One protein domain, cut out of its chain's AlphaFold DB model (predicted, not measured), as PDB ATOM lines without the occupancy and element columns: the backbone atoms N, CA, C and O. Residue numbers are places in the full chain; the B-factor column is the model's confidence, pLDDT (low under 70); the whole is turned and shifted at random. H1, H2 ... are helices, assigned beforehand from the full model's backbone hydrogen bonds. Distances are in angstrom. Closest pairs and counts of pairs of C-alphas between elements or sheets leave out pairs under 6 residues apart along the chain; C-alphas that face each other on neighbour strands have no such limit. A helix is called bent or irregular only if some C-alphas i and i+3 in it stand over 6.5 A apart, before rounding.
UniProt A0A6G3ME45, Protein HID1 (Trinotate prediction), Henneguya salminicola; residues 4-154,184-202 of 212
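Overview. This is residues 4 to 154 and 184 to 202 of the 212 residues of the protein "Protein HID1 (Trinotate prediction)" of Henneguya salminicola (UniProt A0A6G3ME45). The core is a four-helix up-and-down bundle, H5, H6, H8 and H9, each running against the one before it in the chain; the four make a ring in which H5 packs on H6 and H8, and H9 packs on the same two from the other side. H2, H3 and H4 pack on successive parts of the long, kinked H6, H1 lies outside them and packs on H4, and the loop of residues 121 to 126 sticks out between H7 and H8. The printed part has 170 residues with nine named helices, H1 to H9 in chain order, and no named strand: the class is all helix. It is compact, with a radius of gyration of the C-alphas of 16.0 A and spans of 52 by 46 by 30 A.

Arrangement. H1, residues 4 to 18, touches H4, residues 51 to 60, with residues 14 to 18 alone; the closest C-alphas are those of Ser 18 and Ile 57, 4.8 A apart. H2, residues 29 to 37, touches the hub H6, residues 87 to 108, at Phe 35 and Thr 92, whose C-alphas are 4.6 A apart. H3, residues 42 to 48, only just touches H6, with 3 pairs of C-alphas within 8 A, the closest Val 42 and Lys 98 at 5.8 A. H4 is about perpendicular to H6, at 76 degrees, and touches it; the closest C-alphas, of Arg 55 and Ala 106, are 5.9 A apart. H5, residues 62 to 80, and H6 form a helical hairpin, opposite ways at a steep tilt of 39 degrees; the closest C-alphas, of Cys 72 and Ser 96, are 4.6 A apart. H7, residues 111 to 118, touches H6 only at the corner, and only just, with the C-alphas of Val 107 and Met 113 5.8 A apart. H8, residues 129 to 141, touches H5, closest at Phe 77 and Asn 136, with C-alphas 6.1 A apart. H9, residues 184 to 198, touches H6 at a shallow tilt of 26 degrees, the same way, with the C-alphas of Ile 101 and Leu 193 5.5 A apart. H9 touches H8 at a shallow tilt of 26 degrees, opposite ways, with the C-alphas of Leu 141 and Arg 187 6.2 A apart. H5 and H9 are apart, as are H6 and H8. Every O i to N i+4 pair is within hydrogen-bond range in H1, H2, H3, H4, H5, H7, H8 and H9; in H6 it is 16 of 18.

Along the chain. H1 begins at C-alpha 4, (53.948, 35.051, 244.449), and is 22.2 A long. H5 is 27.5 A long and H6 31.3 A. H6 has a kink of 37 degrees near residue 102 and is irregular, but only just: C-alphas 102 and 105 are 6.8 A apart. H9, 20.8 A long, ends at C-alpha 198, (68.346, 29.570, 213.410).

Size, cuts and confidence. The two C-alphas farthest apart, of Arg 21 and Asp 153, are 52.8 A apart. Residues 155 to 183 are not printed, and C-alphas 154 and 184 are 21.3 A apart across the cut. Of the links that are printed whole, none is long. Mean pLDDT of the printed part is 89.1; residues 4 to 8, 121 to 125 and 152 to 154 are under 70.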
ATOM      1  N   THR A   4      55.331  34.718 244.841       45.31
ATOM      2  CA  THR A   4      53.948  35.051 244.449       45.31
ATOM      3  C   THR A   4      53.753  36.530 244.113       45.31
ATOM      4  O   THR A   4      52.937  36.866 243.260       45.31
ATOM      5  N   SER A   5      54.514  37.422 244.752       56.88
ATOM      6  CA  SER A   5      54.451  38.865 244.490       56.88
ATOM      7  C   SER A   5      55.087  39.240 243.150       56.88
ATOM      8  O   SER A   5      54.575  40.112 242.458       56.88
ATOM      9  N   SER A   6      56.182  38.577 242.756       62.53
ATOM     10  CA  SER A   6      56.818  38.811 241.455       62.53
ATOM     11  C   SER A   6      55.946  38.336 240.297       62.53
ATOM     12  O   SER A   6      55.879  39.023 239.283       62.53
ATOM     13  N   ASP A   7      55.244  37.215 240.465       64.25
ATOM     14  CA  ASP A   7      54.400  36.633 239.416       64.25
ATOM     15  C   ASP A   7      53.197  37.532 239.085       64.25
ATOM     16  O   ASP A   7      52.873  37.731 237.912       64.25
ATOM     17  N   HIS A   8      52.568  38.134 240.104       62.69
ATOM     18  CA  HIS A   8      51.479  39.098 239.901       62.69
ATOM     19  C   HIS A   8      51.964  40.335 239.134       62.69
ATOM     20  O   HIS A   8      51.357  40.713 238.135       62.69
ATOM     21  N   ASN A   9      53.126  40.872 239.519       84.62
ATOM     22  CA  ASN A   9      53.699  42.053 238.879       84.62
ATOM     23  C   ASN A   9      54.029  41.828 237.390       84.62
ATOM     24  O   ASN A   9      53.970  42.769 236.601       84.62
ATOM     25  N   ILE A  10      54.391  40.603 236.987       88.81
ATOM     26  CA  ILE A  10      54.687  40.290 235.580       88.81
ATOM     27  C   ILE A  10      53.409  40.282 234.747       88.81
ATOM     28  O   ILE A  10      53.409  40.843 233.656       88.81
ATOM     29  N   LYS A  11      52.322  39.679 235.243       89.31
ATOM     30  CA  LYS A  11      51.038  39.671 234.522       89.31
ATOM     31  C   LYS A  11      50.516  41.087 234.312       89.31
ATOM     32  O   LYS A  11      50.177  41.435 233.185       89.31
ATOM     33  N   ASP A  12      50.581  41.921 235.344       90.31
ATOM     34  CA  ASP A  12      50.191  43.327 235.247       90.31
ATOM     35  C   ASP A  12      51.066  44.070 234.221       90.31
ATOM     36  O   ASP A  12      50.561  44.795 233.366       90.31
ATOM     37  N   ALA A  13      52.384  43.837 234.225       90.88
ATOM     38  CA  ALA A  13      53.287  44.426 233.238       90.88
ATOM     39  C   ALA A  13      53.010  43.952 231.797       90.88
ATOM     40  O   ALA A  13      53.186  44.725 230.851       90.88
ATOM     41  N   LEU A  14      52.563  42.707 231.607       91.94
ATOM     42  CA  LEU A  14      52.137  42.185 230.303       91.94
ATOM     43  C   LEU A  14      50.826  42.829 229.830       91.94
ATOM     44  O   LEU A  14      50.690  43.156 228.646       91.94
ATOM     45  N   GLU A  15      49.886  43.073 230.741       91.19
ATOM     46  CA  GLU A  15      48.681  43.851 230.444       91.19
ATOM     47  C   GLU A  15      49.041  45.286 230.038       91.19
ATOM     48  O   GLU A  15      48.528  45.789 229.036       91.19
ATOM     49  N   GLU A  16      49.990  45.925 230.731       91.75
ATOM     50  CA  GLU A  16      50.471  47.259 230.359       91.75
ATOM     51  C   GLU A  16      51.116  47.301 228.974       91.75
ATOM     52  O   GLU A  16      50.948  48.289 228.257       91.75
ATOM     53  N   LEU A  17      51.848  46.255 228.582       92.25
ATOM     54  CA  LEU A  17      52.428  46.171 227.241       92.25
ATOM     55  C   LEU A  17      51.351  46.170 226.155       92.25
ATOM     56  O   LEU A  17      51.588  46.720 225.081       92.25
ATOM     57  N   SER A  18      50.177  45.608 226.448       92.12
ATOM     58  CA  SER A  18      49.035  45.567 225.534       92.12
ATOM     59  C   SER A  18      48.267  46.893 225.439       92.12
ATOM     60  O   SER A  18      47.474  47.052 224.512       92.12
ATOM     61  N   ASP A  19      48.464  47.845 226.361       91.00
ATOM     62  CA  ASP A  19      47.757  49.133 226.340       91.00
ATOM     63  C   ASP A  19      48.396  50.090 225.321       91.00
ATOM     64  O   ASP A  19      49.506  50.587 225.509       91.00
ATOM     65  N   CYS A  20      47.675  50.396 224.239       84.00
ATOM     66  CA  CYS A  20      48.120  51.312 223.182       84.00
ATOM     67  C   CYS A  20      48.359  52.752 223.665       84.00
ATOM     68  O   CYS A  20      49.023  53.525 222.978       84.00
ATOM     69  N   ARG A  21      47.823  53.133 224.831       85.00
ATOM     70  CA  ARG A  21      47.999  54.471 225.419       85.00
ATOM     71  C   ARG A  21      49.298  54.597 226.213       85.00
ATOM     72  O   ARG A  21      49.737  55.714 226.473       85.00
ATOM     73  N   LYS A  22      49.907  53.476 226.612       83.00
ATOM     74  CA  LYS A  22      51.162  53.442 227.368       83.00
ATOM     75  C   LYS A  22      52.305  53.105 226.417       83.00
ATOM     76  O   LYS A  22      52.451  51.961 226.006       83.00
ATOM     77  N   ILE A  23      53.132  54.089 226.079       83.00
ATOM     78  CA  ILE A  23      54.327  53.864 225.257       83.00
ATOM     79  C   ILE A  23      55.471  53.436 226.172       83.00
ATOM     80  O   ILE A  23      55.848  54.167 227.089       83.00
ATOM     81  N   LYS A  24      56.027  52.254 225.920       87.25
ATOM     82  CA  LYS A  24      57.204  51.754 226.631       87.25
ATOM     83  C   LYS A  24      58.484  52.202 225.931       87.25
ATOM     84  O   LYS A  24      58.521  52.347 224.709       87.25
ATOM     85  N   THR A  25      59.541  52.401 226.713       86.25
ATOM     86  CA  THR A  25      60.875  52.775 226.224       86.25
ATOM     87  C   THR A  25      61.891  51.683 226.547       86.25
ATOM     88  O   THR A  25      61.631  50.779 227.341       86.25
ATOM     89  N   LEU A  26      63.088  51.788 225.964       82.06
ATOM     90  CA  LEU A  26      64.215  50.901 226.274       82.06
ATOM     91  C   LEU A  26      64.748  51.063 227.708       82.06
ATOM     92  O   LEU A  26      65.653  50.330 228.095       82.06
ATOM     93  N   GLU A  27      64.222  52.004 228.487       81.81
ATOM     94  CA  GLU A  27      64.632  52.283 229.867       81.81
ATOM     95  C   GLU A  27      63.472  52.092 230.849       81.81
ATOM     96  O   GLU A  27      63.486  52.648 231.945       81.81
ATOM     97  N   ASP A  28      62.453  51.310 230.471       86.75
ATOM     98  CA  ASP A  28      61.335  51.026 231.363       86.75
ATOM     99  C   ASP A  28      61.842  50.466 232.707       86.75
ATOM    100  O   ASP A  28      62.594  49.482 232.783       86.75
ATOM    101  N   ALA A  29      61.460  51.165 233.780       87.75
ATOM    102  CA  ALA A  29      61.980  50.935 235.121       87.75
ATOM    103  C   ALA A  29      61.568  49.564 235.667       87.75
ATOM    104  O   ALA A  29      62.352  48.927 236.377       87.75
ATOM    105  N   PHE A  30      60.363  49.099 235.318       90.88
ATOM    106  CA  PHE A  30      59.884  47.793 235.738       90.88
ATOM    107  C   PHE A  30      60.744  46.694 235.113       90.88
ATOM    108  O   PHE A  30      61.335  45.908 235.851       90.88
ATOM    109  N   TRP A  31      60.886  46.677 233.783       91.50
ATOM    110  CA  TRP A  31      61.651  45.637 233.080       91.50
ATOM    111  C   TRP A  31      63.121  45.620 233.494       91.50
ATOM    112  O   TRP A  31      63.681  44.556 233.761       91.50
ATOM    113  N   THR A  32      63.714  46.803 233.662       89.50
ATOM    114  CA  THR A  32      65.089  46.942 234.154       89.50
ATOM    115  C   THR A  32      65.246  46.342 235.554       89.50
ATOM    116  O   THR A  32      66.154  45.541 235.789       89.50
ATOM    117  N   SER A  33      64.348  46.682 236.483       91.00
ATOM    118  CA  SER A  33      64.367  46.162 237.855       91.00
ATOM    119  C   SER A  33      64.110  44.652 237.901       91.00
ATOM    120  O   SER A  33      64.814  43.912 238.596       91.00
ATOM    121  N   TYR A  34      63.142  44.179 237.115       92.06
ATOM    122  CA  TYR A  34      62.768  42.774 237.032       92.06
ATOM    123  C   TYR A  34      63.929  41.914 236.512       92.06
ATOM    124  O   TYR A  34      64.305  40.936 237.162       92.06
ATOM    125  N   PHE A  35      64.580  42.305 235.411       93.19
ATOM    126  CA  PHE A  35      65.721  41.555 234.869       93.19
ATOM    127  C   PHE A  35      66.899  41.492 235.837       93.19
ATOM    128  O   PHE A  35      67.615  40.495 235.864       93.19
ATOM    129  N   GLN A  36      67.069  42.506 236.677       92.50
ATOM    130  CA  GLN A  36      68.165  42.595 237.636       92.50
ATOM    131  C   GLN A  36      67.933  41.812 238.936       92.50
ATOM    132  O   GLN A  36      68.883  41.645 239.703       92.50
ATOM    133  N   SER A  37      66.705  41.357 239.204       91.25
ATOM    134  CA  SER A  37      66.312  40.773 240.496       91.25
ATOM    135  C   SER A  37      65.659  39.394 240.396       91.25
ATOM    136  O   SER A  37      65.793  38.598 241.324       91.25
ATOM    137  N   SER A  38      64.986  39.084 239.288       91.94
ATOM    138  CA  SER A  38      64.277  37.817 239.118       91.94
ATOM    139  C   SER A  38      65.236  36.629 239.062       91.94
ATOM    140  O   SER A  38      66.187  36.616 238.282       91.94
ATOM    141  N   THR A  39      64.950  35.599 239.856       92.12
ATOM    142  CA  THR A  39      65.638  34.298 239.835       92.12
ATOM    143  C   THR A  39      64.783  33.194 239.206       92.12
ATOM    144  O   THR A  39      65.159  32.025 239.257       92.12
ATOM    145  N   MET A  40      63.653  33.557 238.590       92.19
ATOM    146  CA  MET A  40      62.700  32.627 237.982       92.19
ATOM    147  C   MET A  40      63.383  31.739 236.920       92.19
ATOM    148  O   MET A  40      64.058  32.274 236.030       92.19
ATOM    149  N   PRO A  41      63.241  30.401 236.977       92.50
ATOM    150  CA  PRO A  41      63.763  29.502 235.950       92.50
ATOM    151  C   PRO A  41      63.010  29.676 234.624       92.50
ATOM    152  O   PRO A  41      61.908  30.225 234.584       92.50
ATOM    153  N   VAL A  42      63.618  29.239 233.517       94.44
ATOM    154  CA  VAL A  42      63.024  29.433 232.184       94.44
ATOM    155  C   VAL A  42      61.720  28.652 232.033       94.44
ATOM    156  O   VAL A  42      60.765  29.176 231.477       94.44
ATOM    157  N   GLU A  43      61.644  27.452 232.599       94.31
ATOM    158  CA  GLU A  43      60.471  26.581 232.560       94.31
ATOM    159  C   GLU A  43      59.262  27.269 233.209       94.31
ATOM    160  O   GLU A  43      58.214  27.390 232.579       94.31
ATOM    161  N   GLN A  44      59.447  27.845 234.404       94.50
ATOM    162  CA  GLN A  44      58.394  28.599 235.093       94.50
ATOM    163  C   GLN A  44      57.955  29.832 234.285       94.50
ATOM    164  O   GLN A  44      56.765  30.135 234.229       94.50
ATOM    165  N   LEU A  45      58.886  30.543 233.636       94.50
ATOM    166  CA  LEU A  45      58.537  31.681 232.778       94.50
ATOM    167  C   LEU A  45      57.665  31.244 231.593       94.50
ATOM    168  O   LEU A  45      56.685  31.916 231.276       94.50
ATOM    169  N   LEU A  46      58.022  30.138 230.935       93.69
ATOM    170  CA  LEU A  46      57.297  29.617 229.774       93.69
ATOM    171  C   LEU A  46      55.907  29.075 230.138       93.69
ATOM    172  O   LEU A  46      54.995  29.177 229.318       93.69
ATOM    173  N   GLU A  47      55.744  28.532 231.346       94.25
ATOM    174  CA  GLU A  47      54.446  28.123 231.899       94.25
ATOM    175  C   GLU A  47      53.572  29.328 232.269       94.25
ATOM    176  O   GLU A  47      52.378  29.350 231.976       94.25
ATOM    177  N   MET A  48      54.162  30.340 232.908       93.50
ATOM    178  CA  MET A  48      53.439  31.517 233.391       93.50
ATOM    179  C   MET A  48      53.015  32.458 232.258       93.50
ATOM    180  O   MET A  48      51.960  33.085 232.356       93.50
ATOM    181  N   VAL A  49      53.837  32.587 231.213       94.88
ATOM    182  CA  VAL A  49      53.573  33.439 230.049       94.88
ATOM    183  C   VAL A  49      53.357  32.541 228.841       94.88
ATOM    184  O   VAL A  49      54.314  31.985 228.299       94.88
ATOM    185  N   SER A  50      52.117  32.402 228.380       94.94
ATOM    186  CA  SER A  50      51.801  31.564 227.222       94.94
ATOM    187  C   SER A  50      52.219  32.232 225.905       94.94
ATOM    188  O   SER A  50      52.548  33.418 225.855       94.94
ATOM    189  N   LEU A  51      52.274  31.456 224.816       94.31
ATOM    190  CA  LEU A  51      52.672  32.007 223.518       94.31
ATOM    191  C   LEU A  51      51.538  32.864 222.963       94.31
ATOM    192  O   LEU A  51      51.782  33.861 222.291       94.31
ATOM    193  N   ASP A  52      50.304  32.507 223.310       94.94
ATOM    194  CA  ASP A  52      49.115  33.259 222.949       94.94
ATOM    195  C   ASP A  52      49.077  34.620 223.645       94.94
ATOM    196  O   ASP A  52      48.736  35.601 222.988       94.94
ATOM    197  N   ASP A  53      49.536  34.732 224.898       94.69
ATOM    198  CA  ASP A  53      49.695  36.036 225.566       94.69
ATOM    199  C   ASP A  53      50.653  36.938 224.777       94.69
ATOM    200  O   ASP A  53      50.351  38.100 224.497       94.69
ATOM    201  N   ILE A  54      51.788  36.386 224.337       96.62
ATOM    202  CA  ILE A  54      52.771  37.121 223.533       96.62
ATOM    203  C   ILE A  54      52.192  37.542 222.179       96.62
ATOM    204  O   ILE A  54      52.349  38.697 221.768       96.62
ATOM    205  N   ARG A  55      51.498  36.637 221.479       95.69
ATOM    206  CA  ARG A  55      50.832  36.948 220.205       95.69
ATOM    207  C   ARG A  55      49.775  38.034 220.385       95.69
ATOM    208  O   ARG A  55      49.693  38.938 219.553       95.69
ATOM    209  N   GLN A  56      49.012  37.993 221.478       95.12
ATOM    210  CA  GLN A  56      48.030  39.023 221.804       95.12
ATOM    211  C   GLN A  56      48.694  40.383 222.020       95.12
ATOM    212  O   GLN A  56      48.254  41.348 221.394       95.12
ATOM    213  N   ILE A  57      49.764  40.462 222.818       95.12
ATOM    214  CA  ILE A  57      50.531  41.702 223.025       95.12
ATOM    215  C   ILE A  57      51.030  42.244 221.682       95.12
ATOM    216  O   ILE A  57      50.791  43.411 221.369       95.12
ATOM    217  N   LYS A  58      51.651  41.390 220.853       95.12
ATOM    218  CA  LYS A  58      52.126  41.757 219.509       95.12
ATOM    219  C   LYS A  58      50.994  42.320 218.643       95.12
ATOM    220  O   LYS A  58      51.193  43.334 217.982       95.12
ATOM    221  N   SER A  59      49.819  41.685 218.653       94.00
ATOM    222  CA  SER A  59      48.666  42.108 217.844       94.00
ATOM    223  C   SER A  59      48.036  43.418 218.327       94.00
ATOM    224  O   SER A  59      47.644  44.244 217.507       94.00
ATOM    225  N   LYS A  60      47.953  43.624 219.649       94.88
ATOM    226  CA  LYS A  60      47.323  44.803 220.256       94.88
ATOM    227  C   LYS A  60      48.242  46.016 220.183       94.88
ATOM    228  O   LYS A  60      47.798  47.092 219.798       94.88
ATOM    229  N   ASN A  61      49.517  45.843 220.525       94.25
ATOM    230  CA  ASN A  61      50.499  46.919 220.552       94.25
ATOM    231  C   ASN A  61      51.886  46.428 220.101       94.25
ATOM    232  O   ASN A  61      52.792  46.163 220.899       94.25
ATOM    233  N   ARG A  62      52.065  46.357 218.776       93.75
ATOM    234  CA  ARG A  62      53.317  45.923 218.137       93.75
ATOM    235  C   ARG A  62      54.521  46.776 218.536       93.75
ATOM    236  O   ARG A  62      55.612  46.237 218.691       93.75
ATOM    237  N   SER A  63      54.340  48.081 218.739       93.06
ATOM    238  CA  SER A  63      55.428  48.985 219.131       93.06
ATOM    239  C   SER A  63      56.015  48.607 220.488       93.06
ATOM    240  O   SER A  63      57.226  48.442 220.605       93.06
ATOM    241  N   ASN A  64      55.170  48.387 221.499       94.62
ATOM    242  CA  ASN A  64      55.627  47.957 222.822       94.62
ATOM    243  C   ASN A  64      56.275  46.568 222.791       94.62
ATOM    244  O   ASN A  64      57.294  46.353 223.449       94.62
ATOM    245  N   PHE A  65      55.722  45.644 222.001       95.69
ATOM    246  CA  PHE A  65      56.316  44.324 221.789       95.69
ATOM    247  C   PHE A  65      57.739  44.417 221.212       95.69
ATOM    248  O   PHE A  65      58.671  43.808 221.744       95.69
ATOM    249  N   VAL A  66      57.930  45.227 220.163       93.75
ATOM    250  CA  VAL A  66      59.249  45.479 219.562       93.75
ATOM    251  C   VAL A  66      60.190  46.127 220.574       93.75
ATOM    252  O   VAL A  66      61.327  45.677 220.714       93.75
ATOM    253  N   THR A  67      59.726  47.128 221.326       93.75
ATOM    254  CA  THR A  67      60.536  47.777 222.367       93.75
ATOM    255  C   THR A  67      61.031  46.778 223.408       93.75
ATOM    256  O   THR A  67      62.202  46.835 223.777       93.75
ATOM    257  N   LEU A  68      60.198  45.833 223.858       95.56
ATOM    258  CA  LEU A  68      60.628  44.804 224.808       95.56
ATOM    259  C   LEU A  68      61.705  43.885 224.209       95.56
ATOM    260  O   LEU A  68      62.705  43.603 224.873       95.56
ATOM    261  N   CYS A  69      61.536  43.455 222.954       95.94
ATOM    262  CA  CYS A  69      62.542  42.647 222.255       95.94
ATOM    263  C   CYS A  69      63.889  43.384 222.190       95.94
ATOM    264  O   CYS A  69      64.925  42.840 222.578       95.94
ATOM    265  N   LEU A  70      63.867  44.652 221.767       94.81
ATOM    266  CA  LEU A  70      65.054  45.501 221.672       94.81
ATOM    267  C   LEU A  70      65.671  45.803 223.041       94.81
ATOM    268  O   LEU A  70      66.896  45.867 223.154       94.81
ATOM    269  N   HIS A  71      64.860  45.954 224.088       94.62
ATOM    270  CA  HIS A  71      65.345  46.125 225.455       94.62
ATOM    271  C   HIS A  71      66.164  44.903 225.886       94.62
ATOM    272  O   HIS A  71      67.311  45.064 226.300       94.62
ATOM    273  N   CYS A  72      65.638  43.688 225.698       96.69
ATOM    274  CA  CYS A  72      66.358  42.450 226.014       96.69
ATOM    275  C   CYS A  72      67.681  42.342 225.234       96.69
ATOM    276  O   CYS A  72      68.730  42.082 225.823       96.69
ATOM    277  N   MET A  73      67.663  42.609 223.922       95.81
ATOM    278  CA  MET A  73      68.877  42.616 223.089       95.81
ATOM    279  C   MET A  73      69.900  43.653 223.570       95.81
ATOM    280  O   MET A  73      71.097  43.376 223.629       95.81
ATOM    281  N   THR A  74      69.432  44.841 223.955       93.81
ATOM    282  CA  THR A  74      70.281  45.932 224.449       93.81
ATOM    283  C   THR A  74      70.944  45.567 225.773       93.81
ATOM    284  O   THR A  74      72.116  45.884 225.968       93.81
ATOM    285  N   GLN A  75      70.230  44.901 226.683       94.12
ATOM    286  CA  GLN A  75      70.813  44.429 227.941       94.12
ATOM    287  C   GLN A  75      71.923  43.401 227.689       94.12
ATOM    288  O   GLN A  75      73.011  43.540 228.244       94.12
ATOM    289  N   ILE A  76      71.696  42.441 226.787       95.69
ATOM    290  CA  ILE A  76      72.713  41.460 226.371       95.69
ATOM    291  C   ILE A  76      73.955  42.171 225.808       95.69
ATOM    292  O   ILE A  76      75.072  41.920 226.262       95.69
ATOM    293  N   PHE A  77      73.769  43.108 224.875       93.81
ATOM    294  CA  PHE A  77      74.862  43.884 224.283       93.81
ATOM    295  C   PHE A  77      75.650  44.692 225.323       93.81
ATOM    296  O   PHE A  77      76.881  44.686 225.326       93.81
ATOM    297  N   LYS A  78      74.956  45.383 226.239       91.81
ATOM    298  CA  LYS A  78      75.593  46.142 227.326       91.81
ATOM    299  C   LYS A  78      76.434  45.226 228.217       91.81
ATOM    300  O   LYS A  78      77.546  45.597 228.579       91.81
ATOM    301  N   SER A  79      75.946  44.027 228.525       90.44
ATOM    302  CA  SER A  79      76.674  43.068 229.357       90.44
ATOM    303  C   SER A  79      77.914  42.474 228.687       90.44
ATOM    304  O   SER A  79      78.893  42.225 229.385       90.44
ATOM    305  N   CYS A  80      77.935  42.321 227.358       90.12
ATOM    306  CA  CYS A  80      79.139  41.888 226.629       90.12
ATOM    307  C   CYS A  80      80.305  42.878 226.812       90.12
ATOM    308  O   CYS A  80      81.463  42.490 226.980       90.12
ATOM    309  N   LYS A  81      79.997  44.175 226.924       87.81
ATOM    310  CA  LYS A  81      80.993  45.234 227.160       87.81
ATOM    311  C   LYS A  81      81.553  45.270 228.585       87.81
ATOM    312  O   LYS A  81      82.535  45.968 228.825       87.81
ATOM    313  N   ASN A  82      80.963  44.542 229.532       84.38
ATOM    314  CA  ASN A  82      81.383  44.586 230.930       84.38
ATOM    315  C   ASN A  82      82.535  43.621 231.202       84.38
ATOM    316  O   ASN A  82      82.373  42.404 231.114       84.38
ATOM    317  N   SER A  83      83.680  44.145 231.632       77.44
ATOM    318  CA  SER A  83      84.845  43.324 231.999       77.44
ATOM    319  C   SER A  83      84.630  42.484 233.261       77.44
ATOM    320  O   SER A  83      85.310  41.482 233.447       77.44
ATOM    321  N   PHE A  84      83.682  42.868 234.125       79.38
ATOM    322  CA  PHE A  84      83.366  42.159 235.363       79.38
ATOM    323  C   PHE A  84      81.870  41.868 235.484       79.38
ATOM    324  O   PHE A  84      81.027  42.721 235.196       79.38
ATOM    325  N   TRP A  85      81.549  40.665 235.956       85.19
ATOM    326  CA  TRP A  85      80.186  40.163 236.063       85.19
ATOM    327  C   TRP A  85      79.795  40.023 237.530       85.19
ATOM    328  O   TRP A  85      80.213  39.107 238.228       85.19
ATOM    329  N   SER A  86      78.970  40.956 238.004       90.06
ATOM    330  CA  SER A  86      78.306  40.811 239.303       90.06
ATOM    331  C   SER A  86      77.039  39.960 239.177       90.06
ATOM    332  O   SER A  86      76.504  39.795 238.080       90.06
ATOM    333  N   GLN A  87      76.488  39.506 240.308       90.94
ATOM    334  CA  GLN A  87      75.227  38.755 240.324       90.94
ATOM    335  C   GLN A  87      74.094  39.479 239.583       90.94
ATOM    336  O   GLN A  87      73.333  38.861 238.846       90.94
ATOM    337  N   ARG A  88      74.015  40.809 239.712       91.56
ATOM    338  CA  ARG A  88      73.019  41.626 239.006       91.56
ATOM    339  C   ARG A  88      73.186  41.541 237.487       91.56
ATOM    340  O   ARG A  88      72.191  41.451 236.772       91.56
ATOM    341  N   HIS A  89      74.424  41.551 236.993       92.19
ATOM    342  CA  HIS A  89      74.711  41.408 235.564       92.19
ATOM    343  C   HIS A  89      74.333  40.014 235.059       92.19
ATOM    344  O   HIS A  89      73.673  39.911 234.030       92.19
ATOM    345  N   LEU A  90      74.668  38.965 235.819       93.81
ATOM    346  CA  LEU A  90      74.310  37.581 235.496       93.81
ATOM    347  C   LEU A  90      72.789  37.406 235.380       93.81
ATOM    348  O   LEU A  90      72.305  36.891 234.374       93.81
ATOM    349  N   LEU A  91      72.027  37.905 236.361       95.19
ATOM    350  CA  LEU A  91      70.561  37.876 236.315       95.19
ATOM    351  C   LEU A  91      70.015  38.666 235.123       95.19
ATOM    352  O   LEU A  91      69.139  38.169 234.419       95.19
ATOM    353  N   THR A  92      70.573  39.849 234.849       95.56
ATOM    354  CA  THR A  92      70.129  40.706 233.739       95.56
ATOM    355  C   THR A  92      70.242  39.988 232.399       95.56
ATOM    356  O   THR A  92      69.273  39.957 231.638       95.56
ATOM    357  N   VAL A  93      71.395  39.377 232.118       96.81
ATOM    358  CA  VAL A  93      71.616  38.635 230.869       96.81
ATOM    359  C   VAL A  93      70.728  37.403 230.816       96.81
ATOM    360  O   VAL A  93      70.013  37.222 229.835       96.81
ATOM    361  N   ASN A  94      70.702  36.599 231.882       96.88
ATOM    362  CA  ASN A  94      69.907  35.375 231.916       96.88
ATOM    363  C   ASN A  94      68.423  35.659 231.699       96.88
ATOM    364  O   ASN A  94      67.779  34.990 230.896       96.88
ATOM    365  N   ASN A  95      67.872  36.666 232.371       97.12
ATOM    366  CA  ASN A  95      66.471  37.028 232.210       97.12
ATOM    367  C   ASN A  95      66.196  37.611 230.822       97.12
ATOM    368  O   ASN A  95      65.197  37.239 230.214       97.12
ATOM    369  N   SER A  96      67.106  38.416 230.268       97.62
ATOM    370  CA  SER A  96      66.981  38.907 228.888       97.62
ATOM    371  C   SER A  96      66.945  37.754 227.880       97.62
ATOM    372  O   SER A  96      66.076  37.726 227.015       97.62
ATOM    373  N   VAL A  97      67.827  36.758 228.020       98.19
ATOM    374  CA  VAL A  97      67.857  35.562 227.160       98.19
ATOM    375  C   VAL A  97      66.568  34.749 227.297       98.19
ATOM    376  O   VAL A  97      65.964  34.402 226.285       98.19
ATOM    377  N   LYS A  98      66.089  34.495 228.522       97.94
ATOM    378  CA  LYS A  98      64.824  33.774 228.768       97.94
ATOM    379  C   LYS A  98      63.626  34.469 228.121       97.94
ATOM    380  O   LYS A  98      62.799  33.812 227.493       97.94
ATOM    381  N   TRP A  99      63.544  35.793 228.240       97.75
ATOM    382  CA  TRP A  99      62.486  36.563 227.591       97.75
ATOM    383  C   TRP A  99      62.605  36.519 226.075       97.75
ATOM    384  O   TRP A  99      61.598  36.309 225.409       97.75
ATOM    385  N   LEU A 100      63.809  36.607 225.506       98.00
ATOM    386  CA  LEU A 100      63.979  36.410 224.067       98.00
ATOM    387  C   LEU A 100      63.526  35.012 223.623       98.00
ATOM    388  O   LEU A 100      62.797  34.926 222.642       98.00
ATOM    389  N   ILE A 101      63.842  33.946 224.367       97.81
ATOM    390  CA  ILE A 101      63.336  32.588 224.083       97.81
ATOM    391  C   ILE A 101      61.799  32.564 224.047       97.81
ATOM    392  O   ILE A 101      61.209  31.896 223.200       97.81
ATOM    393  N   ARG A 102      61.132  33.320 224.929       97.12
ATOM    394  CA  ARG A 102      59.667  33.415 224.966       97.12
ATOM    395  C   ARG A 102      59.079  34.245 223.821       97.12
ATOM    396  O   ARG A 102      58.025  33.881 223.300       97.12
ATOM    397  N   LEU A 103      59.732  35.353 223.468       97.06
ATOM    398  CA  LEU A 103      59.245  36.363 222.520       97.06
ATOM    399  C   LEU A 103      59.496  35.973 221.058       97.06
ATOM    400  O   LEU A 103      58.640  36.203 220.204       97.06
ATOM    401  N   PHE A 104      60.652  35.374 220.762       95.62
ATOM    402  CA  PHE A 104      61.090  35.105 219.393       95.62
ATOM    403  C   PHE A 104      60.186  34.179 218.571       95.62
ATOM    404  O   PHE A 104      60.067  34.448 217.380       95.62
ATOM    405  N   PRO A 105      59.481  33.169 219.118       95.69
ATOM    406  CA  PRO A 105      58.537  32.392 218.317       95.69
ATOM    407  C   PRO A 105      57.485  33.293 217.648       95.69
ATOM    408  O   PRO A 105      57.243  33.185 216.453       95.69
ATOM    409  N   ALA A 106      56.953  34.282 218.378       94.75
ATOM    410  CA  ALA A 106      56.001  35.242 217.823       94.75
ATOM    411  C   ALA A 106      56.644  36.236 216.838       94.75
ATOM    412  O   ALA A 106      55.948  36.765 215.973       94.75
ATOM    413  N   VAL A 107      57.948  36.508 216.955       94.25
ATOM    414  CA  VAL A 107      58.708  37.296 215.968       94.25
ATOM    415  C   VAL A 107      58.850  36.514 214.662       94.25
ATOM    416  O   VAL A 107      58.599  37.066 213.596       94.25
ATOM    417  N   LEU A 108      59.224  35.233 214.745       93.25
ATOM    418  CA  LEU A 108      59.480  34.366 213.591       93.25
ATOM    419  C   LEU A 108      58.197  33.983 212.827       93.25
ATOM    420  O   LEU A 108      58.262  33.588 211.669       93.25
ATOM    421  N   GLU A 109      57.027  34.147 213.445       92.38
ATOM    422  CA  GLU A 109      55.719  34.006 212.788       92.38
ATOM    423  C   GLU A 109      55.357  35.187 211.858       92.38
ATOM    424  O   GLU A 109      54.393  35.089 211.101       92.38
ATOM    425  N   ASP A 110      56.069  36.321 211.916       90.81
ATOM    426  CA  ASP A 110      55.750  37.540 211.156       90.81
ATOM    427  C   ASP A 110      56.919  37.950 210.240       90.81
ATOM    428  O   ASP A 110      57.960  38.429 210.702       90.81
ATOM    429  N   LYS A 111      56.724  37.807 208.919       88.56
ATOM    430  CA  LYS A 111      57.727  38.142 207.889       88.56
ATOM    431  C   LYS A 111      58.220  39.590 207.997       88.56
ATOM    432  O   LYS A 111      59.407  39.842 207.831       88.56
ATOM    433  N   GLU A 112      57.352  40.547 208.318       89.44
ATOM    434  CA  GLU A 112      57.769  41.946 208.452       89.44
ATOM    435  C   GLU A 112      58.659  42.165 209.679       89.44
ATOM    436  O   GLU A 112      59.540  43.025 209.669       89.44
ATOM    437  N   MET A 113      58.427  41.411 210.758       89.50
ATOM    438  CA  MET A 113      59.260  41.476 211.959       89.50
ATOM    439  C   MET A 113      60.613  40.808 211.757       89.50
ATOM    440  O   MET A 113      61.622  41.344 212.215       89.50
ATOM    441  N   ILE A 114      60.639  39.680 211.047       89.88
ATOM    442  CA  ILE A 114      61.880  39.061 210.579       89.88
ATOM    443  C   ILE A 114      62.670  40.099 209.777       89.88
ATOM    444  O   ILE A 114      63.791  40.431 210.159       89.88
ATOM    445  N   ASN A 115      62.066  40.692 208.747       89.12
ATOM    446  CA  ASN A 115      62.735  41.697 207.922       89.12
ATOM    447  C   ASN A 115      63.226  42.879 208.768       89.12
ATOM    448  O   ASN A 115      64.372  43.291 208.644       89.12
ATOM    449  N   TYR A 116      62.428  43.364 209.721       88.25
ATOM    450  CA  TYR A 116      62.849  44.434 210.630       88.25
ATOM    451  C   TYR A 116      64.109  44.099 211.455       88.25
ATOM    452  O   TYR A 116      64.905  44.993 211.750       88.25
ATOM    453  N   LEU A 117      64.299  42.839 211.856       85.88
ATOM    454  CA  LEU A 117      65.458  42.415 212.648       85.88
ATOM    455  C   LEU A 117      66.686  42.076 211.801       85.88
ATOM    456  O   LEU A 117      67.812  42.290 212.264       85.88
ATOM    457  N   TRP A 118      66.476  41.527 210.606       86.00
ATOM    458  CA  TRP A 118      67.532  40.996 209.744       86.00
ATOM    459  C   TRP A 118      67.976  41.959 208.641       86.00
ATOM    460  O   TRP A 118      69.103  41.842 208.166       86.00
ATOM    461  N   GLU A 119      67.150  42.933 208.262       85.00
ATOM    462  CA  GLU A 119      67.485  43.908 207.227       85.00
ATOM    463  C   GLU A 119      68.055  45.198 207.821       85.00
ATOM    464  O   GLU A 119      67.589  45.747 208.824       85.00
ATOM    465  N   THR A 120      69.064  45.734 207.143       71.56
ATOM    466  CA  THR A 120      69.551  47.092 207.369       71.56
ATOM    467  C   THR A 120      68.588  48.055 206.685       71.56
ATOM    468  O   THR A 120      68.436  48.000 205.464       71.56
ATOM    469  N   LYS A 121      67.930  48.950 207.429       63.56
ATOM    470  CA  LYS A 121      67.070  49.986 206.834       63.56
ATOM    471  C   LYS A 121      67.917  50.995 206.049       63.56
ATOM    472  O   LYS A 121      68.249  52.039 206.592       63.56
ATOM    473  N   ASN A 122      68.280  50.676 204.805       54.06
ATOM    474  CA  ASN A 122      68.977  51.510 203.808       54.06
ATOM    475  C   ASN A 122      70.277  52.220 204.242       54.06
ATOM    476  O   ASN A 122      70.870  52.934 203.438       54.06
ATOM    477  N   ASP A 123      70.740  52.020 205.472       63.47
ATOM    478  CA  ASP A 123      71.986  52.560 205.986       63.47
ATOM    479  C   ASP A 123      73.023  51.438 206.028       63.47
ATOM    480  O   ASP A 123      72.980  50.559 206.890       63.47
ATOM    481  N   ALA A 124      73.945  51.465 205.065       60.66
ATOM    482  CA  ALA A 124      75.027  50.492 204.956       60.66
ATOM    483  C   ALA A 124      75.957  50.488 206.185       60.66
ATOM    484  O   ALA A 124      76.720  49.539 206.370       60.66
ATOM    485  N   CYS A 125      75.903  51.525 207.028       62.69
ATOM    486  CA  CYS A 125      76.696  51.627 208.249       62.69
ATOM    487  C   CYS A 125      76.032  50.956 209.462       62.69
ATOM    488  O   CYS A 125      76.698  50.767 210.482       62.69
ATOM    489  N   LEU A 126      74.745  50.601 209.391       72.44
ATOM    490  CA  LEU A 126      74.033  49.956 210.494       72.44
ATOM    491  C   LEU A 126      74.049  48.440 210.326       72.44
ATOM    492  O   LEU A 126      73.620  47.918 209.305       72.44
ATOM    493  N   GLN A 127      74.498  47.716 211.351       82.81
ATOM    494  CA  GLN A 127      74.368  46.260 211.378       82.81
ATOM    495  C   GLN A 127      72.943  45.842 211.781       82.81
ATOM    496  O   GLN A 127      72.356  46.471 212.669       82.81
ATOM    497  N   PRO A 128      72.381  44.770 211.188       88.12
ATOM    498  CA  PRO A 128      71.081  44.247 211.596       88.12
ATOM    499  C   PRO A 128      71.044  43.839 213.071       88.12
ATOM    500  O   PRO A 128      72.007  43.273 213.596       88.12
ATOM    501  N   HIS A 129      69.899  44.033 213.726       90.19
ATOM    502  CA  HIS A 129      69.703  43.671 215.135       90.19
ATOM    503  C   HIS A 129      69.970  42.184 215.393       90.19
ATOM    504  O   HIS A 129      70.612  41.833 216.382       90.19
ATOM    505  N   ALA A 130      69.520  41.314 214.486       89.19
ATOM    506  CA  ALA A 130      69.751  39.879 214.580       89.19
ATOM    507  C   ALA A 130      71.238  39.517 214.445       89.19
ATOM    508  O   ALA A 130      71.728  38.663 215.182       89.19
ATOM    509  N   HIS A 131      71.979  40.210 213.572       90.50
ATOM    510  CA  HIS A 131      73.423  40.017 213.435       90.50
ATOM    511  C   HIS A 131      74.157  40.399 214.725       90.50
ATOM    512  O   HIS A 131      74.930  39.599 215.253       90.50
ATOM    513  N   CYS A 132      73.858  41.578 215.276       92.50
ATOM    514  CA  CYS A 132      74.404  42.017 216.559       92.50
ATOM    515  C   CYS A 132      74.065  41.021 217.679       92.50
ATOM    516  O   CYS A 132      74.925  40.678 218.486       92.50
ATOM    517  N   LEU A 133      72.825  40.523 217.736       95.12
ATOM    518  CA  LEU A 133      72.418  39.531 218.730       95.12
ATOM    519  C   LEU A 133      73.216  38.226 218.598       95.12
ATOM    520  O   LEU A 133      73.705  37.729 219.608       95.12
ATOM    521  N   LEU A 134      73.396  37.699 217.382       94.75
ATOM    522  CA  LEU A 134      74.202  36.500 217.141       94.75
ATOM    523  C   LEU A 134      75.660  36.691 217.569       94.75
ATOM    524  O   LEU A 134      76.210  35.823 218.242       94.75
ATOM    525  N   GLN A 135      76.269  37.832 217.236       93.88
ATOM    526  CA  GLN A 135      77.628  38.154 217.680       93.88
ATOM    527  C   GLN A 135      77.732  38.177 219.207       93.88
ATOM    528  O   GLN A 135      78.625  37.542 219.764       93.88
ATOM    529  N   ASN A 136      76.786  38.835 219.882       95.44
ATOM    530  CA  ASN A 136      76.751  38.873 221.342       95.44
ATOM    531  C   ASN A 136      76.562  37.471 221.944       95.44
ATOM    532  O   ASN A 136      77.224  37.137 222.918       95.44
ATOM    533  N   ILE A 137      75.697  36.624 221.373       96.06
ATOM    534  CA  ILE A 137      75.527  35.236 221.833       96.06
ATOM    535  C   ILE A 137      76.845  34.466 221.697       96.06
ATOM    536  O   ILE A 137      77.257  33.807 222.648       96.06
ATOM    537  N   CYS A 138      77.528  34.577 220.554       93.19
ATOM    538  CA  CYS A 138      78.830  33.948 220.346       93.19
ATOM    539  C   CYS A 138      79.876  34.444 221.352       93.19
ATOM    540  O   CYS A 138      80.592  33.628 221.926       93.19
ATOM    541  N   GLU A 139      79.940  35.749 221.626       92.06
ATOM    542  CA  GLU A 139      80.838  36.304 222.647       92.06
ATOM    543  C   GLU A 139      80.510  35.752 224.043       92.06
ATOM    544  O   GLU A 139      81.403  35.340 224.785       92.06
ATOM    545  N   LEU A 140      79.222  35.687 224.391       94.06
ATOM    546  CA  LEU A 140      78.760  35.189 225.681       94.06
ATOM    547  C   LEU A 140      78.985  33.693 225.878       94.06
ATOM    548  O   LEU A 140      79.232  33.284 227.009       94.06
ATOM    549  N   LEU A 141      78.934  32.881 224.821       92.62
ATOM    550  CA  LEU A 141      79.192  31.437 224.886       92.62
ATOM    551  C   LEU A 141      80.626  31.122 225.340       92.62
ATOM    552  O   LEU A 141      80.855  30.093 225.972       92.62
ATOM    553  N   PHE A 142      81.575  32.027 225.107       87.75
ATOM    554  CA  PHE A 142      82.975  31.860 225.510       87.75
ATOM    555  C   PHE A 142      83.420  32.878 226.568       87.75
ATOM    556  O   PHE A 142      84.614  33.085 226.790       87.75
ATOM    557  N   ARG A 143      82.465  33.518 227.255       88.00
ATOM    558  CA  ARG A 143      82.753  34.560 228.240       88.00
ATOM    559  C   ARG A 143      83.169  33.972 229.585       88.00
ATOM    560  O   ARG A 143      82.403  33.265 230.247       88.00
ATOM    561  N   GLN A 144      84.368  34.344 230.029       86.25
ATOM    562  CA  GLN A 144      84.851  34.032 231.374       86.25
ATOM    563  C   GLN A 144      83.960  34.653 232.456       86.25
ATOM    564  O   GLN A 144      83.509  35.792 232.332       86.25
ATOM    565  N   GLY A 145      83.708  33.894 233.521       86.12
ATOM    566  CA  GLY A 145      82.818  34.287 234.615       86.12
ATOM    567  C   GLY A 145      81.325  34.155 234.292       86.12
ATOM    568  O   GLY A 145      80.504  34.398 235.174       86.12
ATOM    569  N   TYR A 146      80.962  33.748 233.067       91.00
ATOM    570  CA  TYR A 146      79.570  33.527 232.673       91.00
ATOM    571  C   TYR A 146      79.311  32.108 232.157       91.00
ATOM    572  O   TYR A 146      78.493  31.386 232.723       91.00
ATOM    573  N   THR A 147      80.023  31.690 231.114       90.94
ATOM    574  CA  THR A 147      79.922  30.353 230.492       90.94
ATOM    575  C   THR A 147      81.250  29.608 230.519       90.94
ATOM    576  O   THR A 147      81.276  28.388 230.389       90.94
ATOM    577  N   VAL A 148      82.359  30.310 230.728       87.50
ATOM    578  CA  VAL A 148      83.684  29.734 230.961       87.50
ATOM    579  C   VAL A 148      84.114  30.075 232.385       87.50
ATOM    580  O   VAL A 148      83.804  31.156 232.892       87.50
ATOM    581  N   ALA A 149      84.809  29.151 233.050       83.69
ATOM    582  CA  ALA A 149      85.359  29.402 234.375       83.69
ATOM    583  C   ALA A 149      86.288  30.627 234.347       83.69
ATOM    584  O   ALA A 149      86.993  30.870 233.368       83.69
ATOM    585  N   GLN A 150      86.264  31.427 235.409       78.44
ATOM    586  CA  GLN A 150      87.129  32.595 235.498       78.44
ATOM    587  C   GLN A 150      88.561  32.145 235.798       78.44
ATOM    588  O   GLN A 150      88.804  31.464 236.791       78.44
ATOM    589  N   THR A 151      89.502  32.526 234.939       72.62
ATOM    590  CA  THR A 151      90.923  32.193 235.089       72.62
ATOM    591  C   THR A 151      91.659  33.400 235.653       72.62
ATOM    592  O   THR A 151      91.468  34.515 235.169       72.62
ATOM    593  N   THR A 152      92.503  33.201 236.664       64.94
ATOM    594  CA  THR A 152      93.313  34.279 237.261       64.94
ATOM    595  C   THR A 152      94.392  34.801 236.311       64.94
ATOM    596  O   THR A 152      94.756  35.971 236.390       64.94
ATOM    597  N   ASP A 153      94.832  33.967 235.366       59.31
ATOM    598  CA  ASP A 153      95.916  34.259 234.422       59.31
ATOM    599  C   ASP A 153      95.372  34.779 233.084       59.31
ATOM    600  O   ASP A 153      95.699  34.270 232.012       59.31
ATOM    601  N   ALA A 154      94.485  35.774 233.129       56.41
ATOM    602  CA  ALA A 154      93.949  36.397 231.924       56.41
ATOM    603  C   ALA A 154      95.049  37.197 231.196       56.41
ATOM    604  O   ALA A 154      95.189  38.408 231.373       56.41
ATOM    605  N   ASP A 184      76.976  25.528 232.878       92.12
ATOM    606  CA  ASP A 184      76.239  24.651 231.966       92.12
ATOM    607  C   ASP A 184      74.805  25.131 231.716       92.12
ATOM    608  O   ASP A 184      74.361  25.134 230.567       92.12
ATOM    609  N   GLU A 185      74.106  25.623 232.740       93.62
ATOM    610  CA  GLU A 185      72.780  26.228 232.567       93.62
ATOM    611  C   GLU A 185      72.838  27.514 231.726       93.62
ATOM    612  O   GLU A 185      72.008  27.711 230.835       93.62
ATOM    613  N   ASN A 186      73.854  28.364 231.920       94.94
ATOM    614  CA  ASN A 186      74.034  29.561 231.088       94.94
ATOM    615  C   ASN A 186      74.330  29.191 229.621       94.94
ATOM    616  O   ASN A 186      73.746  29.774 228.705       94.94
ATOM    617  N   ARG A 187      75.187  28.183 229.387       94.94
ATOM    618  CA  ARG A 187      75.468  27.640 228.044       94.94
ATOM    619  C   ARG A 187      74.187  27.121 227.395       94.94
ATOM    620  O   ARG A 187      73.887  27.488 226.262       94.94
ATOM    621  N   LYS A 188      73.410  26.307 228.118       95.38
ATOM    622  CA  LYS A 188      72.135  25.750 227.648       95.38
ATOM    623  C   LYS A 188      71.163  26.858 227.246       95.38
ATOM    624  O   LYS A 188      70.618  26.793 226.149       95.38
ATOM    625  N   LEU A 189      70.995  27.894 228.070       96.31
ATOM    626  CA  LEU A 189      70.120  29.032 227.761       96.31
ATOM    627  C   LEU A 189      70.520  29.744 226.460       96.31
ATOM    628  O   LEU A 189      69.670  29.974 225.601       96.31
ATOM    629  N   LEU A 190      71.805  30.065 226.286       97.56
ATOM    630  CA  LEU A 190      72.296  30.717 225.069       97.56
ATOM    631  C   LEU A 190      72.138  29.829 223.831       97.56
ATOM    632  O   LEU A 190      71.720  30.317 222.784       97.56
ATOM    633  N   LEU A 191      72.439  28.533 223.947       97.00
ATOM    634  CA  LEU A 191      72.277  27.575 222.853       97.00
ATOM    635  C   LEU A 191      70.805  27.397 222.470       97.00
ATOM    636  O   LEU A 191      70.501  27.331 221.285       97.00
ATOM    637  N   CYS A 192      69.883  27.380 223.437       97.19
ATOM    638  CA  CYS A 192      68.447  27.372 223.160       97.19
ATOM    639  C   CYS A 192      68.021  28.609 222.362       97.19
ATOM    640  O   CYS A 192      67.306  28.473 221.371       97.19
ATOM    641  N   LEU A 193      68.484  29.803 222.751       97.38
ATOM    642  CA  LEU A 193      68.207  31.022 221.990       97.38
ATOM    643  C   LEU A 193      68.836  30.966 220.590       97.38
ATOM    644  O   LEU A 193      68.173  31.310 219.619       97.38
ATOM    645  N   LEU A 194      70.079  30.497 220.463       96.88
ATOM    646  CA  LEU A 194      70.755  30.361 219.171       96.88
ATOM    647  C   LEU A 194      69.998  29.413 218.233       96.88
ATOM    648  O   LEU A 194      69.739  29.766 217.086       96.88
ATOM    649  N   LEU A 195      69.603  28.237 218.727       96.00
ATOM    650  CA  LEU A 195      68.801  27.275 217.969       96.00
ATOM    651  C   LEU A 195      67.472  27.887 217.530       96.00
ATOM    652  O   LEU A 195      67.083  27.723 216.378       96.00
ATOM    653  N   LEU A 196      66.810  28.638 218.415       95.00
ATOM    654  CA  LEU A 196      65.570  29.334 218.092       95.00
ATOM    655  C   LEU A 196      65.771  30.349 216.957       95.00
ATOM    656  O   LEU A 196      65.022  30.323 215.984       95.00
ATOM    657  N   LEU A 197      66.808  31.189 217.029       93.00
ATOM    658  CA  LEU A 197      67.131  32.169 215.982       93.00
ATOM    659  C   LEU A 197      67.402  31.513 214.622       93.00
ATOM    660  O   LEU A 197      67.027  32.064 213.592       93.00
ATOM    661  N   LEU A 198      68.031  30.336 214.620       91.62
ATOM    662  CA  LEU A 198      68.346  29.570 213.410       91.62
ATOM    663  C   LEU A 198      67.179  28.706 212.908       91.62
ATOM    664  O   LEU A 198      67.270  28.112 211.837       91.62
ATOM    665  N   SER A 199      66.078  28.636 213.656       91.50
ATOM    666  CA  SER A 199      64.920  27.788 213.350       91.50
ATOM    667  C   SER A 199      63.796  28.510 212.606       91.50
ATOM    668  O   SER A 199      62.673  28.018 212.567       91.50
ATOM    669  N   GLN A 200      64.082  29.662 211.992       86.62
ATOM    670  CA  GLN A 200      63.105  30.486 211.269       86.62
ATOM    671  C   GLN A 200      62.224  29.686 210.292       86.62
ATOM    672  O   GLN A 200      61.012  29.890 210.250       86.62
ATOM    673  N   GLU A 201      62.807  28.733 209.564       86.12
ATOM    674  CA  GLU A 201      62.094  27.870 208.608       86.12
ATOM    675  C   GLU A 201      60.994  27.005 209.248       86.12
ATOM    676  O   GLU A 201      60.088  26.552 208.558       86.12
ATOM    677  N   LEU A 202      61.040  26.771 210.565       87.56
ATOM    678  CA  LEU A 202      59.995  26.036 211.286       87.56
ATOM    679  C   LEU A 202      58.752  26.892 211.567       87.56
ATOM    680  O   LEU A 202      57.684  26.343 211.830       87.56
TER     681      LEU A 202